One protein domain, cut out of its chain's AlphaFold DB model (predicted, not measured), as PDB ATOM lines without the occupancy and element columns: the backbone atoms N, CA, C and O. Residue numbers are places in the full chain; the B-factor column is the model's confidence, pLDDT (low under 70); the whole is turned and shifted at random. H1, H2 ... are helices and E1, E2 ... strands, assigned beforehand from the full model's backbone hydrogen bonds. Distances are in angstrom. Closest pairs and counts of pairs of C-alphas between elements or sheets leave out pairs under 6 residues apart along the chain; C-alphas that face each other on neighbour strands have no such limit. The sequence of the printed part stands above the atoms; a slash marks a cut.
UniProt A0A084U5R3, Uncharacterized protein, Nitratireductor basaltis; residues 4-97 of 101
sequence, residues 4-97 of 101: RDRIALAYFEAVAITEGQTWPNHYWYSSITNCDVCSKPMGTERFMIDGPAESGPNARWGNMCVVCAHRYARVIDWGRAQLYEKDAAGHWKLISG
ATOM      1  N   ARG A   4     -24.933  17.830 -53.642       80.88
ATOM      2  CA  ARG A   4     -25.682  17.389 -52.450       80.88
ATOM      3  C   ARG A   4     -27.105  16.947 -52.794       80.88
ATOM      4  O   ARG A   4     -27.544  15.919 -52.301       80.88
ATOM      5  N   ASP A   5     -27.763  17.668 -53.699       89.12
ATOM      6  CA  ASP A   5     -29.112  17.339 -54.167       89.12
ATOM      7  C   ASP A   5     -29.145  15.958 -54.852       89.12
ATOM      8  O   ASP A   5     -30.052  15.172 -54.609       89.12
ATOM      9  N   ARG A   6     -28.109  15.627 -55.642       91.81
ATOM     10  CA  ARG A   6     -27.962  14.311 -56.292       91.81
ATOM     11  C   ARG A   6     -27.798  13.163 -55.301       91.81
ATOM     12  O   ARG A   6     -28.415  12.124 -55.488       91.81
ATOM     13  N   ILE A   7     -26.979  13.348 -54.268       95.00
ATOM     14  CA  ILE A   7     -26.747  12.314 -53.246       95.00
ATOM     15  C   ILE A   7     -28.032  12.047 -52.461       95.00
ATOM     16  O   ILE A   7     -28.401  10.895 -52.262       95.00
ATOM     17  N   ALA A   8     -28.719  13.115 -52.047       95.44
ATOM     18  CA  ALA A   8     -29.971  13.002 -51.315       95.44
ATOM     19  C   ALA A   8     -31.059  12.312 -52.147       95.44
ATOM     20  O   ALA A   8     -31.727  11.416 -51.644       95.44
ATOM     21  N   LEU A   9     -31.201  12.691 -53.421       95.75
ATOM     22  CA  LEU A   9     -32.157  12.054 -54.323       95.75
ATOM     23  C   LEU A   9     -31.855  10.561 -54.497       95.75
ATOM     24  O   LEU A   9     -32.730   9.746 -54.233       95.75
ATOM     25  N   ALA A  10     -30.615  10.208 -54.848       96.44
ATOM     26  CA  ALA A  10     -30.214   8.817 -55.050       96.44
ATOM     27  C   ALA A  10     -30.440   7.949 -53.800       96.44
ATOM     28  O   ALA A  10     -30.783   6.776 -53.912       96.44
ATOM     29  N   TYR A  11     -30.274   8.521 -52.603       96.19
ATOM     30  CA  TYR A  11     -30.569   7.820 -51.358       96.19
ATOM     31  C   TYR A  11     -32.055   7.445 -51.247       96.19
ATOM     32  O   TYR A  11     -32.367   6.281 -51.023       96.19
ATOM     33  N   PHE A  12     -32.973   8.399 -51.430       96.38
ATOM     34  CA  PHE A  12     -34.408   8.111 -51.319       96.38
ATOM     35  C   PHE A  12     -34.955   7.316 -52.508       96.38
ATOM     36  O   PHE A  12     -35.909   6.565 -52.336       96.38
ATOM     37  N   GLU A  13     -34.326   7.402 -53.682       96.94
ATOM     38  CA  GLU A  13     -34.592   6.475 -54.787       96.94
ATOM     39  C   GLU A  13     -34.234   5.039 -54.402       96.94
ATOM     40  O   GLU A  13     -35.023   4.131 -54.648       96.94
ATOM     41  N   ALA A  14     -33.082   4.827 -53.755       96.31
ATOM     42  CA  ALA A  14     -32.712   3.507 -53.258       96.31
ATOM     43  C   ALA A  14     -33.718   3.004 -52.214       96.31
ATOM     44  O   ALA A  14     -34.193   1.885 -52.359       96.31
ATOM     45  N   VAL A  15     -34.118   3.839 -51.244       94.44
ATOM     46  CA  VAL A  15     -35.159   3.485 -50.257       94.44
ATOM     47  C   VAL A  15     -36.472   3.104 -50.946       94.44
ATOM     48  O   VAL A  15     -37.047   2.069 -50.630       94.44
ATOM     49  N   ALA A  16     -36.933   3.891 -51.921       94.94
ATOM     50  CA  ALA A  16     -38.153   3.587 -52.668       94.94
ATOM     51  C   ALA A  16     -38.083   2.229 -53.391       94.94
ATOM     52  O   ALA A  16     -39.093   1.541 -53.499       94.94
ATOM     53  N   ILE A  17     -36.898   1.830 -53.867       94.56
ATOM     54  CA  ILE A  17     -36.677   0.545 -54.545       94.56
ATOM     55  C   ILE A  17     -36.579  -0.613 -53.544       94.56
ATOM     56  O   ILE A  17     -37.146  -1.675 -53.788       94.56
ATOM     57  N   THR A  18     -35.833  -0.446 -52.450       92.56
ATOM     58  CA  THR A  18     -35.478  -1.554 -51.545       92.56
ATOM     59  C   THR A  18     -36.470  -1.752 -50.410       92.56
ATOM     60  O   THR A  18     -36.634  -2.869 -49.933       92.56
ATOM     61  N   GLU A  19     -37.112  -0.676 -49.966       89.06
ATOM     62  CA  GLU A  19     -38.034  -0.654 -48.826       89.06
ATOM     63  C   GLU A  19     -39.460  -0.273 -49.245       89.06
ATOM     64  O   GLU A  19     -40.360  -0.232 -48.407       89.06
ATOM     65  N   GLY A  20     -39.667   0.004 -50.537       85.19
ATOM     66  CA  GLY A  20     -40.956   0.354 -51.109       85.19
ATOM     67  C   GLY A  20     -42.024  -0.686 -50.790       85.19
ATOM     68  O   GLY A  20     -41.927  -1.853 -51.166       85.19
ATOM     69  N   GLN A  21     -43.079  -0.242 -50.123       86.06
ATOM     70  CA  GLN A  21     -44.259  -1.025 -49.803       86.06
ATOM     71  C   GLN A  21     -45.499  -0.330 -50.350       86.06
ATOM     72  O   GLN A  21     -45.574   0.895 -50.456       86.06
ATOM     73  N   THR A  22     -46.506  -1.126 -50.698       83.44
ATOM     74  CA  THR A  22     -47.803  -0.573 -51.078       83.44
ATOM     75  C   THR A  22     -48.657  -0.423 -49.836       83.44
ATOM     76  O   THR A  22     -48.979  -1.409 -49.181       83.44
ATOM     77  N   TRP A  23     -49.088   0.806 -49.578       86.19
ATOM     78  CA  TRP A  23     -50.078   1.124 -48.560       86.19
ATOM     79  C   TRP A  23     -51.355   1.589 -49.262       86.19
ATOM     80  O   TRP A  23     -51.464   2.765 -49.628       86.19
ATOM     81  N   PRO A  24     -52.311   0.683 -49.547       83.06
ATOM     82  CA  PRO A  24     -53.564   1.070 -50.178       83.06
ATOM     83  C   PRO A  24     -54.236   2.170 -49.353       83.06
ATOM     84  O   PRO A  24     -54.299   2.080 -48.126       83.06
ATOM     85  N   ASN A  25     -54.703   3.218 -50.028       85.81
ATOM     86  CA  ASN A  25     -55.409   4.358 -49.436       85.81
ATOM     87  C   ASN A  25     -54.603   5.241 -48.466       85.81
ATOM     88  O   ASN A  25     -55.196   6.104 -47.830       85.81
ATOM     89  N   HIS A  26     -53.278   5.092 -48.371       91.81
ATOM     90  CA  HIS A  26     -52.465   5.962 -47.519       91.81
ATOM     91  C   HIS A  26     -51.865   7.109 -48.316       91.81
ATOM     92  O   HIS A  26     -50.849   6.970 -49.005       91.81
ATOM     93  N   TYR A  27     -52.523   8.254 -48.190       93.88
ATOM     94  CA  TYR A  27     -52.121   9.507 -48.800       93.88
ATOM     95  C   TYR A  27     -51.883  10.558 -47.727       93.88
ATOM     96  O   TYR A  27     -52.467  10.515 -46.645       93.88
ATOM     97  N   TRP A  28     -51.039  11.530 -48.042       92.94
ATOM     98  CA  TRP A  28     -51.013  12.772 -47.291       92.94
ATOM     99  C   TRP A  28     -52.177  13.657 -47.744       92.94
ATOM    100  O   TRP A  28     -52.309  13.943 -48.936       92.94
ATOM    101  N   TYR A  29     -53.016  14.088 -46.803       88.00
ATOM    102  CA  TYR A  29     -54.255  14.810 -47.114       88.00
ATOM    103  C   TYR A  29     -54.131  16.335 -47.026       88.00
ATOM    104  O   TYR A  29     -54.980  17.046 -47.560       88.00
ATOM    105  N   SER A  30     -53.082  16.851 -46.384       87.44
ATOM    106  CA  SER A  30     -52.867  18.296 -46.280       87.44
ATOM    107  C   SER A  30     -52.158  18.841 -47.518       87.44
ATOM    108  O   SER A  30     -51.380  18.152 -48.181       87.44
ATOM    109  N   SER A  31     -52.396  20.110 -47.841       87.19
ATOM    110  CA  SER A  31     -51.650  20.772 -48.907       87.19
ATOM    111  C   SER A  31     -50.180  20.940 -48.509       87.19
ATOM    112  O   SER A  31     -49.861  21.294 -47.378       87.19
ATOM    113  N   ILE A  32     -49.275  20.698 -49.461       93.44
ATOM    114  CA  ILE A  32     -47.838  20.942 -49.296       93.44
ATOM    115  C   ILE A  32     -47.383  21.858 -50.423       93.44
ATOM    116  O   ILE A  32     -47.232  21.430 -51.571       93.44
ATOM    117  N   THR A  33     -47.151  23.126 -50.098       95.06
ATOM    118  CA  THR A  33     -46.664  24.113 -51.071       95.06
ATOM    119  C   THR A  33     -45.140  24.191 -51.063       95.06
ATOM    120  O   THR A  33     -44.506  24.190 -52.122       95.06
ATOM    121  N   ASN A  34     -44.535  24.192 -49.874       97.44
ATOM    122  CA  ASN A  34     -43.104  24.384 -49.674       97.44
ATOM    123  C   ASN A  34     -42.563  23.372 -48.657       97.44
ATOM    124  O   ASN A  34     -43.309  22.846 -47.843       97.44
ATOM    125  N   CYS A  35     -41.259  23.108 -48.708       97.31
ATOM    126  CA  CYS A  35     -40.565  22.354 -47.671       97.31
ATOM    127  C   CYS A  35     -40.514  23.171 -46.374       97.31
ATOM    128  O   CYS A  35     -40.043  24.309 -46.398       97.31
ATOM    129  N   ASP A  36     -40.869  22.562 -45.245       97.12
ATOM    130  CA  ASP A  36     -40.951  23.256 -43.948       97.12
ATOM    131  C   ASP A  36     -39.598  23.752 -43.414       97.12
ATOM    132  O   ASP A  36     -39.531  24.632 -42.561       97.12
ATOM    133  N   VAL A  37     -38.496  23.212 -43.942       96.62
ATOM    134  CA  VAL A  37     -37.133  23.544 -43.507       96.62
ATOM    135  C   VAL A  37     -36.486  24.615 -44.380       96.62
ATOM    136  O   VAL A  37     -35.874  25.548 -43.868       96.62
ATOM    137  N   CYS A  38     -36.523  24.450 -45.706       96.38
ATOM    138  CA  CYS A  38     -35.795  25.330 -46.630       96.38
ATOM    139  C   CYS A  38     -36.703  26.195 -47.503       96.38
ATOM    140  O   CYS A  38     -36.203  26.913 -48.369       96.38
ATOM    141  N   SER A  39     -38.020  26.078 -47.332       97.12
ATOM    142  CA  SER A  39     -39.044  26.796 -48.094       97.12
ATOM    143  C   SER A  39     -38.972  26.587 -49.613       97.12
ATOM    144  O   SER A  39     -39.614  27.314 -50.367       97.12
ATOM    145  N   LYS A  40     -38.235  25.577 -50.100       94.75
ATOM    146  CA  LYS A  40     -38.222  25.194 -51.519       94.75
ATOM    147  C   LYS A  40     -39.637  24.778 -51.954       94.75
ATOM    148  O   LYS A  40     -40.258  24.006 -51.222       94.75
ATOM    149  N   PRO A  41     -40.130  25.209 -53.130       96.50
ATOM    150  CA  PRO A  41     -41.403  24.736 -53.667       96.50
ATOM    151  C   PRO A  41     -41.429  23.213 -53.851       96.50
ATOM    152  O   PRO A  41     -40.488  22.636 -54.398       96.50
ATOM    153  N   MET A  42     -42.522  22.573 -53.435       96.00
ATOM    154  CA  MET A  42     -42.702  21.113 -53.490       96.00
ATOM    155  C   MET A  42     -43.472  20.648 -54.735       96.00
ATOM    156  O   MET A  42     -43.553  19.450 -55.007       96.00
ATOM    157  N   GLY A  43     -44.016  21.579 -55.529       93.31
ATOM    158  CA  GLY A  43     -44.836  21.285 -56.711       93.31
ATOM    159  C   GLY A  43     -44.152  20.373 -57.736       93.31
ATOM    160  O   GLY A  43     -44.792  19.466 -58.261       93.31
ATOM    161  N   THR A  44     -42.843  20.533 -57.940       90.50
ATOM    162  CA  THR A  44     -42.045  19.736 -58.889       90.50
ATOM    163  C   THR A  44     -41.276  18.584 -58.240       90.50
ATOM    164  O   THR A  44     -40.542  17.882 -58.931       90.50
ATOM    165  N   GLU A  45     -41.376  18.403 -56.921       94.81
ATOM    166  CA  GLU A  45     -40.661  17.324 -56.237       94.81
ATOM    167  C   GLU A  45     -41.375  15.986 -56.437       94.81
ATOM    168  O   GLU A  45     -42.604  15.909 -56.360       94.81
ATOM    169  N   ARG A  46     -40.576  14.936 -56.660       95.94
ATOM    170  CA  ARG A  46     -41.034  13.545 -56.762       95.94
ATOM    171  C   ARG A  46     -41.315  12.926 -55.396       95.94
ATOM    172  O   ARG A  46     -42.284  12.192 -55.252       95.94
ATOM    173  N   PHE A  47     -40.477  13.235 -54.409       97.44
ATOM    174  CA  PHE A  47     -40.568  12.680 -53.062       97.44
ATOM    175  C   PHE A  47     -40.850  13.764 -52.026       97.44
ATOM    176  O   PHE A  47     -40.354  14.890 -52.133       97.44
ATOM    177  N   MET A  48     -41.595  13.377 -50.999       97.12
ATOM    178  CA  MET A  48     -41.821  14.134 -49.775       97.12
ATOM    179  C   MET A  48     -41.524  13.214 -48.594       97.12
ATOM    180  O   MET A  48     -41.884  12.040 -48.621       97.12
ATOM    181  N   ILE A  49     -40.818  13.731 -47.593       96.88
ATOM    182  CA  ILE A  49     -40.542  12.996 -46.363       96.88
ATOM    183  C   ILE A  49     -41.257  13.700 -45.223       96.88
ATOM    184  O   ILE A  49     -41.015  14.888 -45.011       96.88
ATOM    185  N   ASP A  50     -42.090  12.973 -44.492       95.44
ATOM    186  CA  ASP A  50     -42.634  13.432 -43.218       95.44
ATOM    187  C   ASP A  50     -41.762  12.890 -42.083       95.44
ATOM    188  O   ASP A  50     -41.503  11.688 -42.011       95.44
ATOM    189  N   GLY A  51     -41.224  13.773 -41.248       94.81
ATOM    190  CA  GLY A  51     -40.326  13.369 -40.170       94.81
ATOM    191  C   GLY A  51     -39.649  14.538 -39.452       94.81
ATOM    192  O   GLY A  51     -39.999  15.697 -39.682       94.81
ATOM    193  N   PRO A  52     -38.651  14.258 -38.593       94.56
ATOM    194  CA  PRO A  52     -37.923  15.261 -37.821       94.56
ATOM    195  C   PRO A  52     -37.249  16.317 -38.707       94.56
ATOM    196  O   PRO A  52     -36.311  16.034 -39.453       94.56
ATOM    197  N   ALA A  53     -37.706  17.561 -38.592       93.94
ATOM    198  CA  ALA A  53     -37.215  18.715 -39.342       93.94
ATOM    199  C   ALA A  53     -35.973  19.372 -38.706       93.94
ATOM    200  O   ALA A  53     -35.385  20.299 -39.268       93.94
ATOM    201  N   GLU A  54     -35.564  18.892 -37.533       92.50
ATOM    202  CA  GLU A  54     -34.408  19.359 -36.773       92.50
ATOM    203  C   GLU A  54     -33.810  18.220 -35.933       92.50
ATOM    204  O   GLU A  54     -34.352  17.118 -35.874       92.50
ATOM    205  N   SER A  55     -32.658  18.456 -35.308       85.75
ATOM    206  CA  SER A  55     -31.997  17.465 -34.452       85.75
ATOM    207  C   SER A  55     -32.330  17.701 -32.981       85.75
ATOM    208  O   SER A  55     -32.315  18.839 -32.521       85.75
ATOM    209  N   GLY A  56     -32.551  16.624 -32.227       83.31
ATOM    210  CA  GLY A  56     -32.746  16.678 -30.777       83.31
ATOM    211  C   GLY A  56     -33.916  15.816 -30.293       83.31
ATOM    212  O   GLY A  56     -34.657  15.274 -31.109       83.31
ATOM    213  N   PRO A  57     -34.091  15.691 -28.966       77.31
ATOM    214  CA  PRO A  57     -35.113  14.827 -28.369       77.31
ATOM    215  C   PRO A  57     -36.555  15.306 -28.611       77.31
ATOM    216  O   PRO A  57     -37.471  14.497 -28.560       77.31
ATOM    217  N   ASN A  58     -36.752  16.595 -28.911       84.94
ATOM    218  CA  ASN A  58     -38.062  17.209 -29.159       84.94
ATOM    219  C   ASN A  58     -38.145  17.806 -30.568       84.94
ATOM    220  O   ASN A  58     -38.714  18.879 -30.758       84.94
ATOM    221  N   ALA A  59     -37.494  17.161 -31.537       87.88
ATOM    222  CA  ALA A  59     -37.467  17.650 -32.904       87.88
ATOM    223  C   ALA A  59     -38.889  17.794 -33.455       87.88
ATOM    224  O   ALA A  59     -39.669  16.837 -33.457       87.88
ATOM    225  N   ARG A  60     -39.220  18.992 -33.940       92.50
ATOM    226  CA  ARG A  60     -40.489  19.220 -34.630       92.50
ATOM    227  C   ARG A  60     -40.548  18.382 -35.899       92.50
ATOM    228  O   ARG A  60     -39.560  18.267 -36.624       92.50
ATOM    229  N   TRP A  61     -41.720  17.823 -36.160       93.44
ATOM    230  CA  TRP A  61     -42.015  17.153 -37.418       93.44
ATOM    231  C   TRP A  61     -42.321  18.173 -38.513       93.44
ATOM    232  O   TRP A  61     -42.749  19.293 -38.225       93.44
ATOM    233  N   GLY A  62     -42.087  17.784 -39.759       95.06
ATOM    234  CA  GLY A  62     -42.452  18.580 -40.919       95.06
ATOM    235  C   GLY A  62     -42.305  17.816 -42.228       95.06
ATOM    236  O   GLY A  62     -41.624  16.791 -42.313       95.06
ATOM    237  N   ASN A  63     -42.906  18.373 -43.274       96.88
ATOM    238  CA  ASN A  63     -42.851  17.854 -44.626       96.88
ATOM    239  C   ASN A  63     -41.639  18.432 -45.371       96.88
ATOM    240  O   ASN A  63     -41.485  19.640 -45.596       96.88
ATOM    241  N   MET A  64     -40.737  17.546 -45.774       97.25
ATOM    242  CA  MET A  64     -39.413  17.904 -46.255       97.25
ATOM    243  C   MET A  64     -39.153  17.449 -47.685       97.25
ATOM    244  O   MET A  64     -39.561  16.374 -48.120       97.25
ATOM    245  N   CYS A  65     -38.361  18.252 -48.400       97.19
ATOM    246  CA  CYS A  65     -37.682  17.796 -49.608       97.19
ATOM    247  C   CYS A  65     -36.557  16.806 -49.260       97.19
ATOM    248  O   CYS A  65     -36.018  16.817 -48.147       97.19
ATOM    249  N   VAL A  66     -36.111  16.032 -50.254       97.00
ATOM    250  CA  VAL A  66     -35.049  15.021 -50.095       97.00
ATOM    251  C   VAL A  66     -33.763  15.578 -49.481       97.00
ATOM    252  O   VAL A  66     -33.096  14.899 -48.711       97.00
ATOM    253  N   VAL A  67     -33.406  16.834 -49.759       96.44
ATOM    254  CA  VAL A  67     -32.168  17.436 -49.236       96.44
ATOM    255  C   VAL A  67     -32.252  17.682 -47.732       96.44
ATOM    256  O   VAL A  67     -31.298  17.400 -47.007       96.44
ATOM    257  N   CYS A  68     -33.384  18.207 -47.260       96.31
ATOM    258  CA  CYS A  68     -33.614  18.469 -45.841       96.31
ATOM    259  C   CYS A  68     -33.797  17.159 -45.073       96.31
ATOM    260  O   CYS A  68     -33.161  16.970 -44.040       96.31
ATOM    261  N   ALA A  69     -34.552  16.219 -45.642       96.31
ATOM    262  CA  ALA A  69     -34.736  14.895 -45.070       96.31
ATOM    263  C   ALA A  69     -33.409  14.135 -44.949       96.31
ATOM    264  O   ALA A  69     -33.079  13.641 -43.882       96.31
ATOM    265  N   HIS A  70     -32.559  14.142 -45.979       95.69
ATOM    266  CA  HIS A  70     -31.243  13.495 -45.906       95.69
ATOM    267  C   HIS A  70     -30.337  14.099 -44.814       95.69
ATOM    268  O   HIS A  70     -29.382  13.458 -44.371       95.69
ATOM    269  N   ARG A  71     -30.602  15.339 -44.382       93.88
ATOM    270  CA  ARG A  71     -29.870  15.996 -43.294       93.88
ATOM    271  C   ARG A  71     -30.436  15.667 -41.911       93.88
ATOM    272  O   ARG A  71     -29.636  15.493 -40.997       93.88
ATOM    273  N   TYR A  72     -31.759  15.618 -41.755       93.19
ATOM    274  CA  TYR A  72     -32.412  15.566 -40.437       93.19
ATOM    275  C   TYR A  72     -33.212  14.284 -40.169       93.19
ATOM    276  O   TYR A  72     -33.246  13.818 -39.036       93.19
ATOM    277  N   ALA A  73     -33.769  13.667 -41.208       90.62
ATOM    278  CA  ALA A  73     -34.648  12.498 -41.153       90.62
ATOM    279  C   ALA A  73     -34.223  11.443 -42.188       90.62
ATOM    280  O   ALA A  73     -35.011  10.980 -43.009       90.62
ATOM    281  N   ARG A  74     -32.923  11.122 -42.218       87.31
ATOM    282  CA  ARG A  74     -32.364  10.239 -43.251       87.31
ATOM    283  C   ARG A  74     -32.904   8.815 -43.139       87.31
ATOM    284  O   ARG A  74     -33.083   8.166 -44.153       87.31
ATOM    285  N   VAL A  75     -33.115   8.328 -41.922       87.81
ATOM    286  CA  VAL A  75     -33.571   6.956 -41.685       87.81
ATOM    287  C   VAL A  75     -35.091   6.913 -41.782       87.81
ATOM    288  O   VAL A  75     -35.763   7.606 -41.022       87.81
ATOM    289  N   ILE A  76     -35.600   6.081 -42.688       86.94
ATOM    290  CA  ILE A  76     -37.025   5.794 -42.842       86.94
ATOM    291  C   ILE A  76     -37.344   4.534 -42.038       86.94
ATOM    292  O   ILE A  76     -36.677   3.517 -42.188       86.94
ATOM    293  N   ASP A  77     -38.308   4.640 -41.129       80.00
ATOM    294  CA  ASP A  77     -38.843   3.541 -40.322       80.00
ATOM    295  C   ASP A  77     -40.056   4.066 -39.543       80.00
ATOM    296  O   ASP A  77     -40.232   5.285 -39.390       80.00
ATOM    297  N   TRP A  78     -40.840   3.158 -38.978       76.81
ATOM    298  CA  TRP A  78     -41.951   3.523 -38.117       76.81
ATOM    299  C   TRP A  78     -41.480   4.378 -36.933       76.81
ATOM    300  O   TRP A  78     -40.490   4.077 -36.261       76.81
ATOM    301  N   GLY A  79     -42.175   5.494 -36.702       74.06
ATOM    302  CA  GLY A  79     -41.827   6.465 -35.662       74.06
ATOM    303  C   GLY A  79     -40.540   7.261 -35.921       74.06
ATOM    304  O   GLY A  79     -40.141   8.043 -35.058       74.06
ATOM    305  N   ARG A  80     -39.885   7.092 -37.081       85.75
ATOM    306  CA  ARG A  80     -38.678   7.847 -37.461       85.75
ATOM    307  C   ARG A  80     -38.937   8.833 -38.583       85.75
ATOM    308  O   ARG A  80     -38.632  10.006 -38.414       85.75
ATOM    309  N   ALA A  81     -39.444   8.353 -39.712       92.75
ATOM    310  CA  ALA A  81     -39.815   9.165 -40.864       92.75
ATOM    311  C   ALA A  81     -40.568   8.311 -41.883       92.75
ATOM    312  O   ALA A  81     -40.397   7.093 -41.939       92.75
ATOM    313  N   GLN A  82     -41.356   8.968 -42.723       95.19
ATOM    314  CA  GLN A  82     -42.176   8.357 -43.759       95.19
ATOM    315  C   GLN A  82     -41.812   8.933 -45.119       95.19
ATOM    316  O   GLN A  82     -41.629  10.141 -45.265       95.19
ATOM    317  N   LEU A  83     -41.724   8.066 -46.126       96.50
ATOM    318  CA  LEU A  83     -41.445   8.451 -47.503       96.50
ATOM    319  C   LEU A  83     -42.728   8.393 -48.326       96.50
ATOM    320  O   LEU A  83     -43.366   7.342 -48.431       96.50
ATOM    321  N   TYR A  84     -43.045   9.510 -48.966       96.75
ATOM    322  CA  TYR A  84     -44.144   9.649 -49.904       96.75
ATOM    323  C   TYR A  84     -43.619   9.929 -51.310       96.75
ATOM    324  O   TYR A  84     -42.684  10.711 -51.494       96.75
ATOM    325  N   GLU A  85     -44.265   9.344 -52.312       96.25
ATOM    326  CA  GLU A  85     -44.027   9.628 -53.726       96.25
ATOM    327  C   GLU A  85     -45.254  10.297 -54.343       96.25
ATOM    328  O   GLU A  85     -46.396   9.949 -54.036       96.25
ATOM    329  N   LYS A  86     -45.012  11.291 -55.198       95.12
ATOM    330  CA  LYS A  86     -46.070  11.993 -55.917       95.12
ATOM    331  C   LYS A  86     -46.604  11.124 -57.050       95.12
ATOM    332  O   LYS A  86     -45.844  10.723 -57.930       95.12
ATOM    333  N   ASP A  87     -47.906  10.865 -57.046       92.50
ATOM    334  CA  ASP A  87     -48.575  10.158 -58.133       92.50
ATOM    335  C   ASP A  87     -48.875  11.075 -59.335       92.50
ATOM    336  O   ASP A  87     -48.641  12.286 -59.311       92.50
ATOM    337  N   ALA A  88     -49.408  10.494 -60.413       91.25
ATOM    338  CA  ALA A  88     -49.745  11.229 -61.634       91.25
ATOM    339  C   ALA A  88     -50.854  12.285 -61.444       91.25
ATOM    340  O   ALA A  88     -50.954  13.206 -62.251       91.25
ATOM    341  N   ALA A  89     -51.672  12.165 -60.393       90.88
ATOM    342  CA  ALA A  89     -52.692  13.145 -60.028       90.88
ATOM    343  C   ALA A  89     -52.139  14.257 -59.115       90.88
ATOM    344  O   ALA A  89     -52.837  15.229 -58.833       90.88
ATOM    345  N   GLY A  90     -50.880  14.146 -58.681       91.19
ATOM    346  CA  GLY A  90     -50.220  15.108 -57.806       91.19
ATOM    347  C   GLY A  90     -50.405  14.832 -56.313       91.19
ATOM    348  O   GLY A  90     -49.967  15.651 -55.503       91.19
ATOM    349  N   HIS A  91     -51.011  13.704 -55.932       93.62
ATOM    350  CA  HIS A  91     -51.164  13.319 -54.533       93.62
ATOM    351  C   HIS A  91     -49.901  12.641 -54.007       93.62
ATOM    352  O   HIS A  91     -49.200  11.934 -54.728       93.62
ATOM    353  N   TRP A  92     -49.625  12.823 -52.720       95.94
ATOM    354  CA  TRP A  92     -48.502  12.180 -52.046       95.94
ATOM    355  C   TRP A  92     -48.945  10.835 -51.483       95.94
ATOM    356  O   TRP A  92     -49.705  10.792 -50.516       95.94
ATOM    357  N   LYS A  93     -48.472   9.743 -52.076       95.25
ATOM    358  CA  LYS A  93     -48.781   8.377 -51.653       95.25
ATOM    359  C   LYS A  93     -47.664   7.824 -50.777       95.25
ATOM    360  O   LYS A  93     -46.498   7.923 -51.152       95.25
ATOM    361  N   LEU A  94     -48.013   7.227 -49.641       95.31
ATOM    362  CA  LEU A  94     -47.048   6.589 -48.745       95.31
ATOM    363  C   LEU A  94     -46.424   5.365 -49.425       95.31
ATOM    364  O   LEU A  94     -47.146   4.486 -49.903       95.31
ATOM    365  N   ILE A  95     -45.090   5.299 -49.437       95.06
ATOM    366  CA  ILE A  95     -44.333   4.188 -50.027       95.06
ATOM    367  C   ILE A  95     -43.310   3.553 -49.072       95.06
ATOM    368  O   ILE A  95     -42.920   2.420 -49.311       95.06
ATOM    369  N   SER A  96     -42.886   4.209 -47.984       94.12
ATOM    370  CA  SER A  96     -42.042   3.586 -46.941       94.12
ATOM    371  C   SER A  96     -42.188   4.294 -45.581       94.12
ATOM    372  O   SER A  96     -42.715   5.404 -45.515       94.12
ATOM    373  N   GLY A  97     -41.757   3.650 -44.491       90.38
ATOM    374  CA  GLY A  97     -41.858   4.128 -43.098       90.38
ATOM    375  C   GLY A  97     -43.129   3.690 -42.360       90.38
ATOM    376  O   GLY A  97     -43.168   3.705 -41.134       90.38
TER     377      GLY A  97
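AT A GLANCE: This is residues 4 to 97 of the 101 residues of an uncharacterized protein of Nitratireductor basaltis (UniProt A0A084U5R3). A twisted four-stranded sheet has two helices over one face, H1 across the strands and H2 along them: two layers. A long unnamed stretch, residues 19 to 46, pairs briefly with edge strand E4 through residues 27 to 28. The 94 printed residues run H1 E1 E2 H2 E3 E4, mixed class, under half in named elements; the antiparallel sheet's order is E2 E1 E3 E4. It is compact, radius of gyration of the C-alphas 12.1 A, spans 33 by 26 by 26 A.

IN THESE COORDINATES: H1, residues 4 to 18, starts at C-alpha 4 (-25.682, 17.389, -52.450) and measures 21.3 A. E1 is 47 to 52, 15.7 A; E2, 61 to 64; H2, 66 to 72; E3, 82 to 86, 13.3 A; E4, 92 to 96, ending at C-alpha 96 (-42.042, 3.586, -46.941).

HOW THE PARTS SIT: Antiparallel neighbours E1 and E3 have N 48 and O 84 within hydrogen-bond range at 2.9 A. Hairpin E1 and E2 has N 64 and O 49 at 2.8 A; hairpin E3 and E4, N 85 and O 93 at 2.9 A. E2, H2, E3 form a split strand-helix-strand unit, two strands that run the same way with a helix between them in the chain and E1 between them in the sheet; its crossover is right-handed. H1 and H2 touch, closest C-alphas Ala 8 and Val 67, 5.4 A, about perpendicular at 89 degrees. In both, every O i to N i+4 pair is within hydrogen-bond range.

THE WHOLE: The farthest C-alphas, Pro 57 and Ala 88, are 36.5 A apart. The printed part has no cut; the link H1 to E1 is long. No printed residue is under 70 in pLDDT.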